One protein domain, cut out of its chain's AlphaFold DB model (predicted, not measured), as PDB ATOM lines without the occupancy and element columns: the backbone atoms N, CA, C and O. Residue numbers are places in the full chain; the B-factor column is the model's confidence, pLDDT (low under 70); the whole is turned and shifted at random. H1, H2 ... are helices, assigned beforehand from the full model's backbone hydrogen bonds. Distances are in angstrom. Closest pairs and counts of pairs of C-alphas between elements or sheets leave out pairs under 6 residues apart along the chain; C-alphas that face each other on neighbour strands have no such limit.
ATOM      1  N   GLU A 189     215.672 175.369 191.787       81.69
ATOM      2  CA  GLU A 189     216.299 174.729 192.944       81.69
ATOM      3  C   GLU A 189     217.199 175.734 193.664       81.69
ATOM      4  O   GLU A 189     217.044 175.922 194.866       81.69
ATOM      5  N   VAL A 190     218.006 176.505 192.927       82.62
ATOM      6  CA  VAL A 190     218.820 177.598 193.491       82.62
ATOM      7  C   VAL A 190     217.953 178.637 194.209       82.62
ATOM      8  O   VAL A 190     218.295 179.094 195.302       82.62
ATOM      9  N   LEU A 191     216.802 179.003 193.632       83.75
ATOM     10  CA  LEU A 191     215.859 179.921 194.281       83.75
ATOM     11  C   LEU A 191     215.294 179.346 195.584       83.75
ATOM     12  O   LEU A 191     215.119 180.088 196.554       83.75
ATOM     13  N   ARG A 192     215.006 178.042 195.623       83.88
ATOM     14  CA  ARG A 192     214.508 177.362 196.824       83.88
ATOM     15  C   ARG A 192     215.590 177.282 197.899       83.88
ATOM     16  O   ARG A 192     215.316 177.604 199.055       83.88
ATOM     17  N   ASP A 193     216.801 176.911 197.505       83.81
ATOM     18  CA  ASP A 193     217.947 176.730 198.395       83.81
ATOM     19  C   ASP A 193     218.410 178.063 199.000       83.81
ATOM     20  O   ASP A 193     218.845 178.101 200.148       83.81
ATOM     21  N   SER A 194     218.191 179.179 198.293       83.94
ATOM     22  CA  SER A 194     218.453 180.526 198.817       83.94
ATOM     23  C   SER A 194     217.679 180.868 200.098       83.94
ATOM     24  O   SER A 194     218.003 181.854 200.761       83.94
ATOM     25  N   GLY A 195     216.579 180.159 200.402       81.31
ATOM     26  CA  GLY A 195     215.677 180.457 201.526       81.31
ATOM     27  C   GLY A 195     214.996 181.838 201.466       81.31
ATOM     28  O   GLY A 195     214.169 182.186 202.318       81.31
ATOM     29  N   SER A 196     215.315 182.637 200.448       80.75
ATOM     30  CA  SER A 196     214.865 184.016 200.264       80.75
ATOM     31  C   SER A 196     213.544 184.074 199.497       80.75
ATOM     32  O   SER A 196     212.781 185.033 199.615       80.75
ATOM     33  N   VAL A 197     213.206 183.010 198.768       81.69
ATOM     34  CA  VAL A 197     211.933 182.876 198.062       81.69
ATOM     35  C   VAL A 197     211.060 181.851 198.778       81.69
ATOM     36  O   VAL A 197     211.314 180.652 198.748       81.69
ATOM     37  N   SER A 198     209.998 182.316 199.441       78.25
ATOM     38  CA  SER A 198     209.049 181.400 200.090       78.25
ATOM     39  C   SER A 198     208.295 180.553 199.057       78.25
ATOM     40  O   SER A 198     208.032 181.018 197.947       78.25
ATOM     41  N   GLY A 199     207.830 179.363 199.449       76.75
ATOM     42  CA  GLY A 199     207.082 178.459 198.564       76.75
ATOM     43  C   GLY A 199     205.813 179.051 197.931       76.75
ATOM     44  O   GLY A 199     205.358 178.546 196.919       76.75
ATOM     45  N   LYS A 200     205.257 180.150 198.465       80.38
ATOM     46  CA  LYS A 200     204.135 180.874 197.833       80.38
ATOM     47  C   LYS A 200     204.560 181.737 196.643       80.38
ATOM     48  O   LYS A 200     203.757 181.985 195.753       80.38
ATOM     49  N   PHE A 201     205.793 182.236 196.667       81.75
ATOM     50  CA  PHE A 201     206.350 183.111 195.636       81.75
ATOM     51  C   PHE A 201     207.256 182.357 194.659       81.75
ATOM     52  O   PHE A 201     207.532 182.889 193.591       81.75
ATOM     53  N   ILE A 202     207.678 181.127 194.980       84.69
ATOM     54  CA  ILE A 202     208.606 180.347 194.150       84.69
ATOM     55  C   ILE A 202     208.091 180.155 192.722       84.69
ATOM     56  O   ILE A 202     208.863 180.319 191.791       84.69
ATOM     57  N   ASP A 203     206.793 179.900 192.532       85.50
ATOM     58  CA  ASP A 203     206.224 179.696 191.196       85.50
ATOM     59  C   ASP A 203     206.196 180.995 190.377       85.50
ATOM     60  O   ASP A 203     206.464 180.985 189.179       85.50
ATOM     61  N   VAL A 204     205.914 182.129 191.029       86.06
ATOM     62  CA  VAL A 204     205.865 183.446 190.373       86.06
ATOM     63  C   VAL A 204     207.272 183.926 190.015       86.06
ATOM     64  O   VAL A 204     207.493 184.457 188.929       86.06
ATOM     65  N   VAL A 205     208.235 183.714 190.914       84.38
ATOM     66  CA  VAL A 205     209.641 184.078 190.699       84.38
ATOM     67  C   VAL A 205     210.295 183.146 189.672       84.38
ATOM     68  O   VAL A 205     211.027 183.637 188.822       84.38
ATOM     69  N   ASP A 206     209.987 181.843 189.672       85.00
ATOM     70  CA  ASP A 206     210.449 180.886 188.650       85.00
ATOM     71  C   ASP A 206     209.894 181.221 187.257       85.00
ATOM     72  O   ASP A 206     210.626 181.201 186.269       85.00
ATOM     73  N   ALA A 207     208.617 181.607 187.164       85.44
ATOM     74  CA  ALA A 207     208.050 182.100 185.911       85.44
ATOM     75  C   ALA A 207     208.799 183.345 185.413       85.44
ATOM     76  O   ALA A 207     209.159 183.417 184.237       85.44
ATOM     77  N   LYS A 208     209.114 184.285 186.316       85.12
ATOM     78  CA  LYS A 208     209.870 185.488 185.956       85.12
ATOM     79  C   LYS A 208     211.311 185.181 185.550       85.12
ATOM     80  O   LYS A 208     211.828 185.761 184.603       85.12
ATOM     81  N   LEU A 209     211.941 184.231 186.229       84.69
ATOM     82  CA  LEU A 209     213.280 183.758 185.913       84.69
ATOM     83  C   LEU A 209     213.335 183.131 184.511       84.69
ATOM     84  O   LEU A 209     214.283 183.385 183.772       84.69
ATOM     85  N   LYS A 210     212.303 182.378 184.112       84.75
ATOM     86  CA  LYS A 210     212.177 181.828 182.751       84.75
ATOM     87  C   LYS A 210     212.023 182.916 181.689       84.75
ATOM     88  O   LYS A 210     212.615 182.791 180.623       84.75
ATOM     89  N   GLU A 211     211.279 183.988 181.974       84.12
ATOM     90  CA  GLU A 211     211.190 185.156 181.077       84.12
ATOM     91  C   GLU A 211     212.546 185.852 180.895       84.12
ATOM     92  O   GLU A 211     212.848 186.343 179.810       84.12
ATOM     93  N   SER A 212     213.379 185.862 181.936       78.25
ATOM     94  CA  SER A 212     214.732 186.429 181.926       78.25
ATOM     95  C   SER A 212     215.815 185.456 181.431       78.25
ATOM     96  O   SER A 212     216.989 185.651 181.736       78.25
ATOM     97  N   ASP A 213     215.444 184.381 180.724       77.94
ATOM     98  CA  ASP A 213     216.346 183.293 180.300       77.94
ATOM     99  C   ASP A 213     217.302 182.832 181.416       77.94
ATOM    100  O   ASP A 213     218.511 182.675 181.242       77.94
ATOM    101  N   HIS A 214     216.740 182.626 182.606       81.12
ATOM    102  CA  HIS A 214     217.450 182.147 183.786       81.12
ATOM    103  C   HIS A 214     218.518 183.115 184.328       81.12
ATOM    104  O   HIS A 214     219.326 182.725 185.165       81.12
ATOM    105  N   ASN A 215     218.527 184.382 183.904       82.00
ATOM    106  CA  ASN A 215     219.522 185.367 184.322       82.00
ATOM    107  C   ASN A 215     219.205 185.966 185.714       82.00
ATOM    108  O   ASN A 215     218.233 186.719 185.846       82.00
ATOM    109  N   PRO A 216     220.040 185.722 186.747       83.44
ATOM    110  CA  PRO A 216     219.810 186.244 188.094       83.44
ATOM    111  C   PRO A 216     219.864 187.772 188.177       83.44
ATOM    112  O   PRO A 216     219.125 188.361 188.960       83.44
ATOM    113  N   GLN A 217     220.697 188.436 187.371       83.94
ATOM    114  CA  GLN A 217     220.820 189.895 187.412       83.94
ATOM    115  C   GLN A 217     219.531 190.565 186.920       83.94
ATOM    116  O   GLN A 217     218.993 191.447 187.586       83.94
ATOM    117  N   GLN A 218     218.990 190.081 185.798       83.31
ATOM    118  CA  GLN A 218     217.709 190.559 185.271       83.31
ATOM    119  C   GLN A 218     216.549 190.238 186.216       83.31
ATOM    120  O   GLN A 218     215.647 191.059 186.377       83.31
ATOM    121  N   LEU A 219     216.588 189.081 186.889       86.31
ATOM    122  CA  LEU A 219     215.598 188.743 187.906       86.31
ATOM    123  C   LEU A 219     215.618 189.756 189.060       86.31
ATOM    124  O   LEU A 219     214.566 190.272 189.433       86.31
ATOM    125  N   ILE A 220     216.793 190.074 189.614       86.31
ATOM    126  CA  ILE A 220     216.922 191.055 190.704       86.31
ATOM    127  C   ILE A 220     216.436 192.441 190.260       86.31
ATOM    128  O   ILE A 220     215.714 193.105 191.007       86.31
ATOM    129  N   GLU A 221     216.767 192.870 189.041       85.88
ATOM    130  CA  GLU A 221     216.285 194.133 188.468       85.88
ATOM    131  C   GLU A 221     214.752 194.156 188.335       85.88
ATOM    132  O   GLU A 221     214.116 195.112 188.789       85.88
ATOM    133  N   ALA A 222     214.139 193.084 187.823       86.19
ATOM    134  CA  ALA A 222     212.685 192.958 187.698       86.19
ATOM    135  C   ALA A 222     211.972 192.935 189.066       86.19
ATOM    136  O   ALA A 222     210.927 193.568 189.259       86.19
ATOM    137  N   LEU A 223     212.553 192.252 190.058       85.75
ATOM    138  CA  LEU A 223     212.042 192.251 191.431       85.75
ATOM    139  C   LEU A 223     212.131 193.652 192.058       85.75
ATOM    140  O   LEU A 223     211.182 194.097 192.709       85.75
ATOM    141  N   ARG A 224     213.223 194.392 191.817       85.88
ATOM    142  CA  ARG A 224     213.386 195.789 192.265       85.88
ATOM    143  C   ARG A 224     212.409 196.741 191.573       85.88
ATOM    144  O   ARG A 224     211.900 197.654 192.227       85.88
ATOM    145  N   ALA A 225     212.093 196.495 190.303       86.12
ATOM    146  CA  ALA A 225     211.091 197.228 189.530       86.12
ATOM    147  C   ALA A 225     209.635 196.947 189.968       86.12
ATOM    148  O   ALA A 225     208.709 197.570 189.452       86.12
ATOM    149  N   ARG A 226     209.427 196.072 190.969       82.62
ATOM    150  CA  ARG A 226     208.115 195.640 191.491       82.62
ATOM    151  C   ARG A 226     207.256 194.893 190.470       82.62
ATOM    152  O   ARG A 226     206.031 194.916 190.569       82.62
ATOM    153  N   GLU A 227     207.882 194.187 189.531       82.75
ATOM    154  CA  GLU A 227     207.156 193.339 188.576       82.75
ATOM    155  C   GLU A 227     206.506 192.122 189.258       82.75
ATOM    156  O   GLU A 227     205.495 191.608 188.784       82.75
ATOM    157  N   VAL A 228     207.021 191.713 190.424       80.31
ATOM    158  CA  VAL A 228     206.371 190.744 191.318       80.31
ATOM    159  C   VAL A 228     205.751 191.488 192.499       80.31
ATOM    160  O   VAL A 228     206.438 191.945 193.416       80.31
ATOM    161  N   SER A 229     204.424 191.616 192.479       77.81
ATOM    162  CA  SER A 229     203.681 192.306 193.536       77.81
ATOM    163  C   SER A 229     203.833 191.597 194.886       77.81
ATOM    164  O   SER A 229     203.661 190.384 194.990       77.81
ATOM    165  N   GLY A 230     204.138 192.361 195.938       76.75
ATOM    166  CA  GLY A 230     204.239 191.853 197.310       76.75
ATOM    167  C   GLY A 230     205.595 191.254 197.697       76.75
ATOM    168  O   GLY A 230     205.749 190.839 198.846       76.75
ATOM    169  N   PHE A 231     206.588 191.242 196.799       81.38
ATOM    170  CA  PHE A 231     207.940 190.804 197.140       81.38
ATOM    171  C   PHE A 231     208.696 191.918 197.884       81.38
ATOM    172  O   PHE A 231     208.877 193.028 197.379       81.38
ATOM    173  N   ILE A 232     209.081 191.656 199.135       84.19
ATOM    174  CA  ILE A 232     209.668 192.669 200.021       84.19
ATOM    175  C   ILE A 232     211.140 192.932 199.684       84.19
ATOM    176  O   ILE A 232     211.907 192.002 199.451       84.19
ATOM    177  N   ARG A 233     211.560 194.204 199.739       84.56
ATOM    178  CA  ARG A 233     212.924 194.636 199.372       84.56
ATOM    179  C   ARG A 233     214.021 193.900 200.143       84.56
ATOM    180  O   ARG A 233     214.985 193.459 199.540       84.56
ATOM    181  N   TYR A 234     213.812 193.681 201.440       86.06
ATOM    182  CA  TYR A 234     214.744 192.935 202.288       86.06
ATOM    183  C   TYR A 234     215.034 191.515 201.760       86.06
ATOM    184  O   TYR A 234     216.174 191.074 201.782       86.06
ATOM    185  N   LYS A 235     214.025 190.819 201.210       84.44
ATOM    186  CA  LYS A 235     214.198 189.480 200.619       84.44
ATOM    187  C   LYS A 235     214.891 189.508 199.257       84.44
ATOM    188  O   LYS A 235     215.529 188.530 198.891       84.44
ATOM    189  N   ILE A 236     214.783 190.617 198.521       86.81
ATOM    190  CA  ILE A 236     215.559 190.835 197.291       86.81
ATOM    191  C   ILE A 236     217.037 190.964 197.640       86.81
ATOM    192  O   ILE A 236     217.863 190.335 196.992       86.81
ATOM    193  N   ASP A 237     217.354 191.751 198.667       86.69
ATOM    194  CA  ASP A 237     218.736 191.981 199.079       86.69
ATOM    195  C   ASP A 237     219.359 190.697 199.683       86.69
ATOM    196  O   ASP A 237     220.514 190.396 199.393       86.69
ATOM    197  N   GLU A 238     218.595 189.876 200.427       88.00
ATOM    198  CA  GLU A 238     219.036 188.526 200.851       88.00
ATOM    199  C   GLU A 238     219.305 187.596 199.655       88.00
ATOM    200  O   GLU A 238     220.331 186.914 199.625       88.00
ATOM    201  N   LEU A 239     218.421 187.589 198.650       86.56
ATOM    202  CA  LEU A 239     218.605 186.782 197.442       86.56
ATOM    203  C   LEU A 239     219.837 187.241 196.650       86.56
ATOM    204  O   LEU A 239     220.631 186.410 196.226       86.56
ATOM    205  N   GLU A 240     220.020 188.548 196.467       86.94
ATOM    206  CA  GLU A 240     221.194 189.112 195.793       86.94
ATOM    207  C   GLU A 240     222.486 188.730 196.531       86.94
ATOM    208  O   GLU A 240     223.424 188.249 195.897       86.94
ATOM    209  N   ALA A 241     222.515 188.852 197.862       85.81
ATOM    210  CA  ALA A 241     223.661 188.451 198.676       85.81
ATOM    211  C   ALA A 241     223.981 186.953 198.534       85.81
ATOM    212  O   ALA A 241     225.137 186.602 198.302       85.81
ATOM    213  N   TYR A 242     222.966 186.084 198.588       87.31
ATOM    214  CA  TYR A 242     223.132 184.644 198.376       87.31
ATOM    215  C   TYR A 242     223.713 184.334 196.990       87.31
ATOM    216  O   TYR A 242     224.613 183.503 196.853       87.31
ATOM    217  N   LEU A 243     223.220 185.024 195.959       85.50
ATOM    218  CA  LEU A 243     223.683 184.851 194.586       85.50
ATOM    219  C   LEU A 243     225.131 185.324 194.400       85.50
ATOM    220  O   LEU A 243     225.871 184.687 193.653       85.50
ATOM    221  N   PHE A 244     225.561 186.386 195.084       83.50
ATOM    222  CA  PHE A 244     226.972 186.785 195.122       83.50
ATOM    223  C   PHE A 244     227.838 185.766 195.871       83.50
ATOM    224  O   PHE A 244     228.874 185.350 195.358       83.50
ATOM    225  N   GLU A 245     227.403 185.320 197.052       84.00
ATOM    226  CA  GLU A 245     228.140 184.358 197.883       84.00
ATOM    227  C   GLU A 245     228.375 183.026 197.154       84.00
ATOM    228  O   GLU A 245     229.467 182.459 197.203       84.00
ATOM    229  N   HIS A 246     227.378 182.563 196.398       80.31
ATOM    230  CA  HIS A 246     227.450 181.317 195.636       80.31
ATOM    231  C   HIS A 246     227.984 181.501 194.202       80.31
ATOM    232  O   HIS A 246     227.974 180.554 193.413       80.31
ATOM    233  N   ASN A 247     228.523 182.679 193.858       77.00
ATOM    234  CA  ASN A 247     229.103 183.006 192.544       77.00
ATOM    235  C   ASN A 247     228.122 182.896 191.355       77.00
ATOM    236  O   ASN A 247     228.540 182.621 190.225       77.00
TER     237      ASN A 247
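AT A GLANCE: This is residues 189 to 247 of the 287 residues of an uncharacterized protein of Bacteroidales bacterium (UniProt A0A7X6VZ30). Two helices, H3 and H4, run side by side in opposite ways as a helical hairpin and make one side of a small rounded body; on its other side are the very short H1 and the longer H2, with H2 set steeply to H3. The printed part has 59 residues, 37 of them in four named helices that follow in the order H1, H2, H3, H4, and it has no named strand, so its class is all helix. It is compact, with a radius of gyration of the C-alphas of 10.1 A and spans of 25 by 23 by 20 A.

IN THESE COORDINATES: H1 is residues 189 to 193, 6.0 A from first to last C-alpha, and begins at C-alpha 189, (216.299, 174.729, 192.944). After a short link of 8 residues comes H2, residues 202 to 211, 14.2 A long, from C-alpha 202 at (208.606, 180.347, 194.150). A tight link of 4 residues leads to H3, residues 216 to 224, 12.2 A long. Another short link of 8 residues leads to H4, residues 233 to 245, the longest helix, 18.4 A from first to last C-alpha, ending at C-alpha 245, (228.140, 184.358, 197.883).

HOW THE PARTS SIT: H1 and H2 only just touch, with 3 pairs of C-alphas within 8 A; the closest are those of Arg 192 and Ile 202, 7.1 A apart. H2 and H3 also only just touch, again with 3 such pairs, and their closest C-alphas, those of Leu 209 and Leu 219, are 5.8 A apart. The lines of H2 and H3 stand at a steep tilt of 64 degrees, and the two run opposite ways. H3 and H4 form a hairpin: they touch with 6 pairs of C-alphas within 8 A and run opposite ways at a shallow tilt of 13 degrees. Their closest C-alphas are those of Ile 220 and Ile 236, 6.7 A apart. H1 and H4 are near each other, with 6 pairs of C-alphas within 10 A. H1 and H3 are apart, and so are H2 and H4. In H1, H2, H3 and H4 every O i to N i+4 pair is within hydrogen-bond range.

THE WHOLE: The two C-alphas farthest apart are those of Ser 229 and Asn 247, at 27.1 A, while the first and last printed C-alphas, those of Glu 189 and Asn 247, are 15.3 A apart. The printed part runs from 189 to 247 with no cut, and no link between its helices is long. The mean pLDDT of the printed part is 83.4, and no printed residue is under 70.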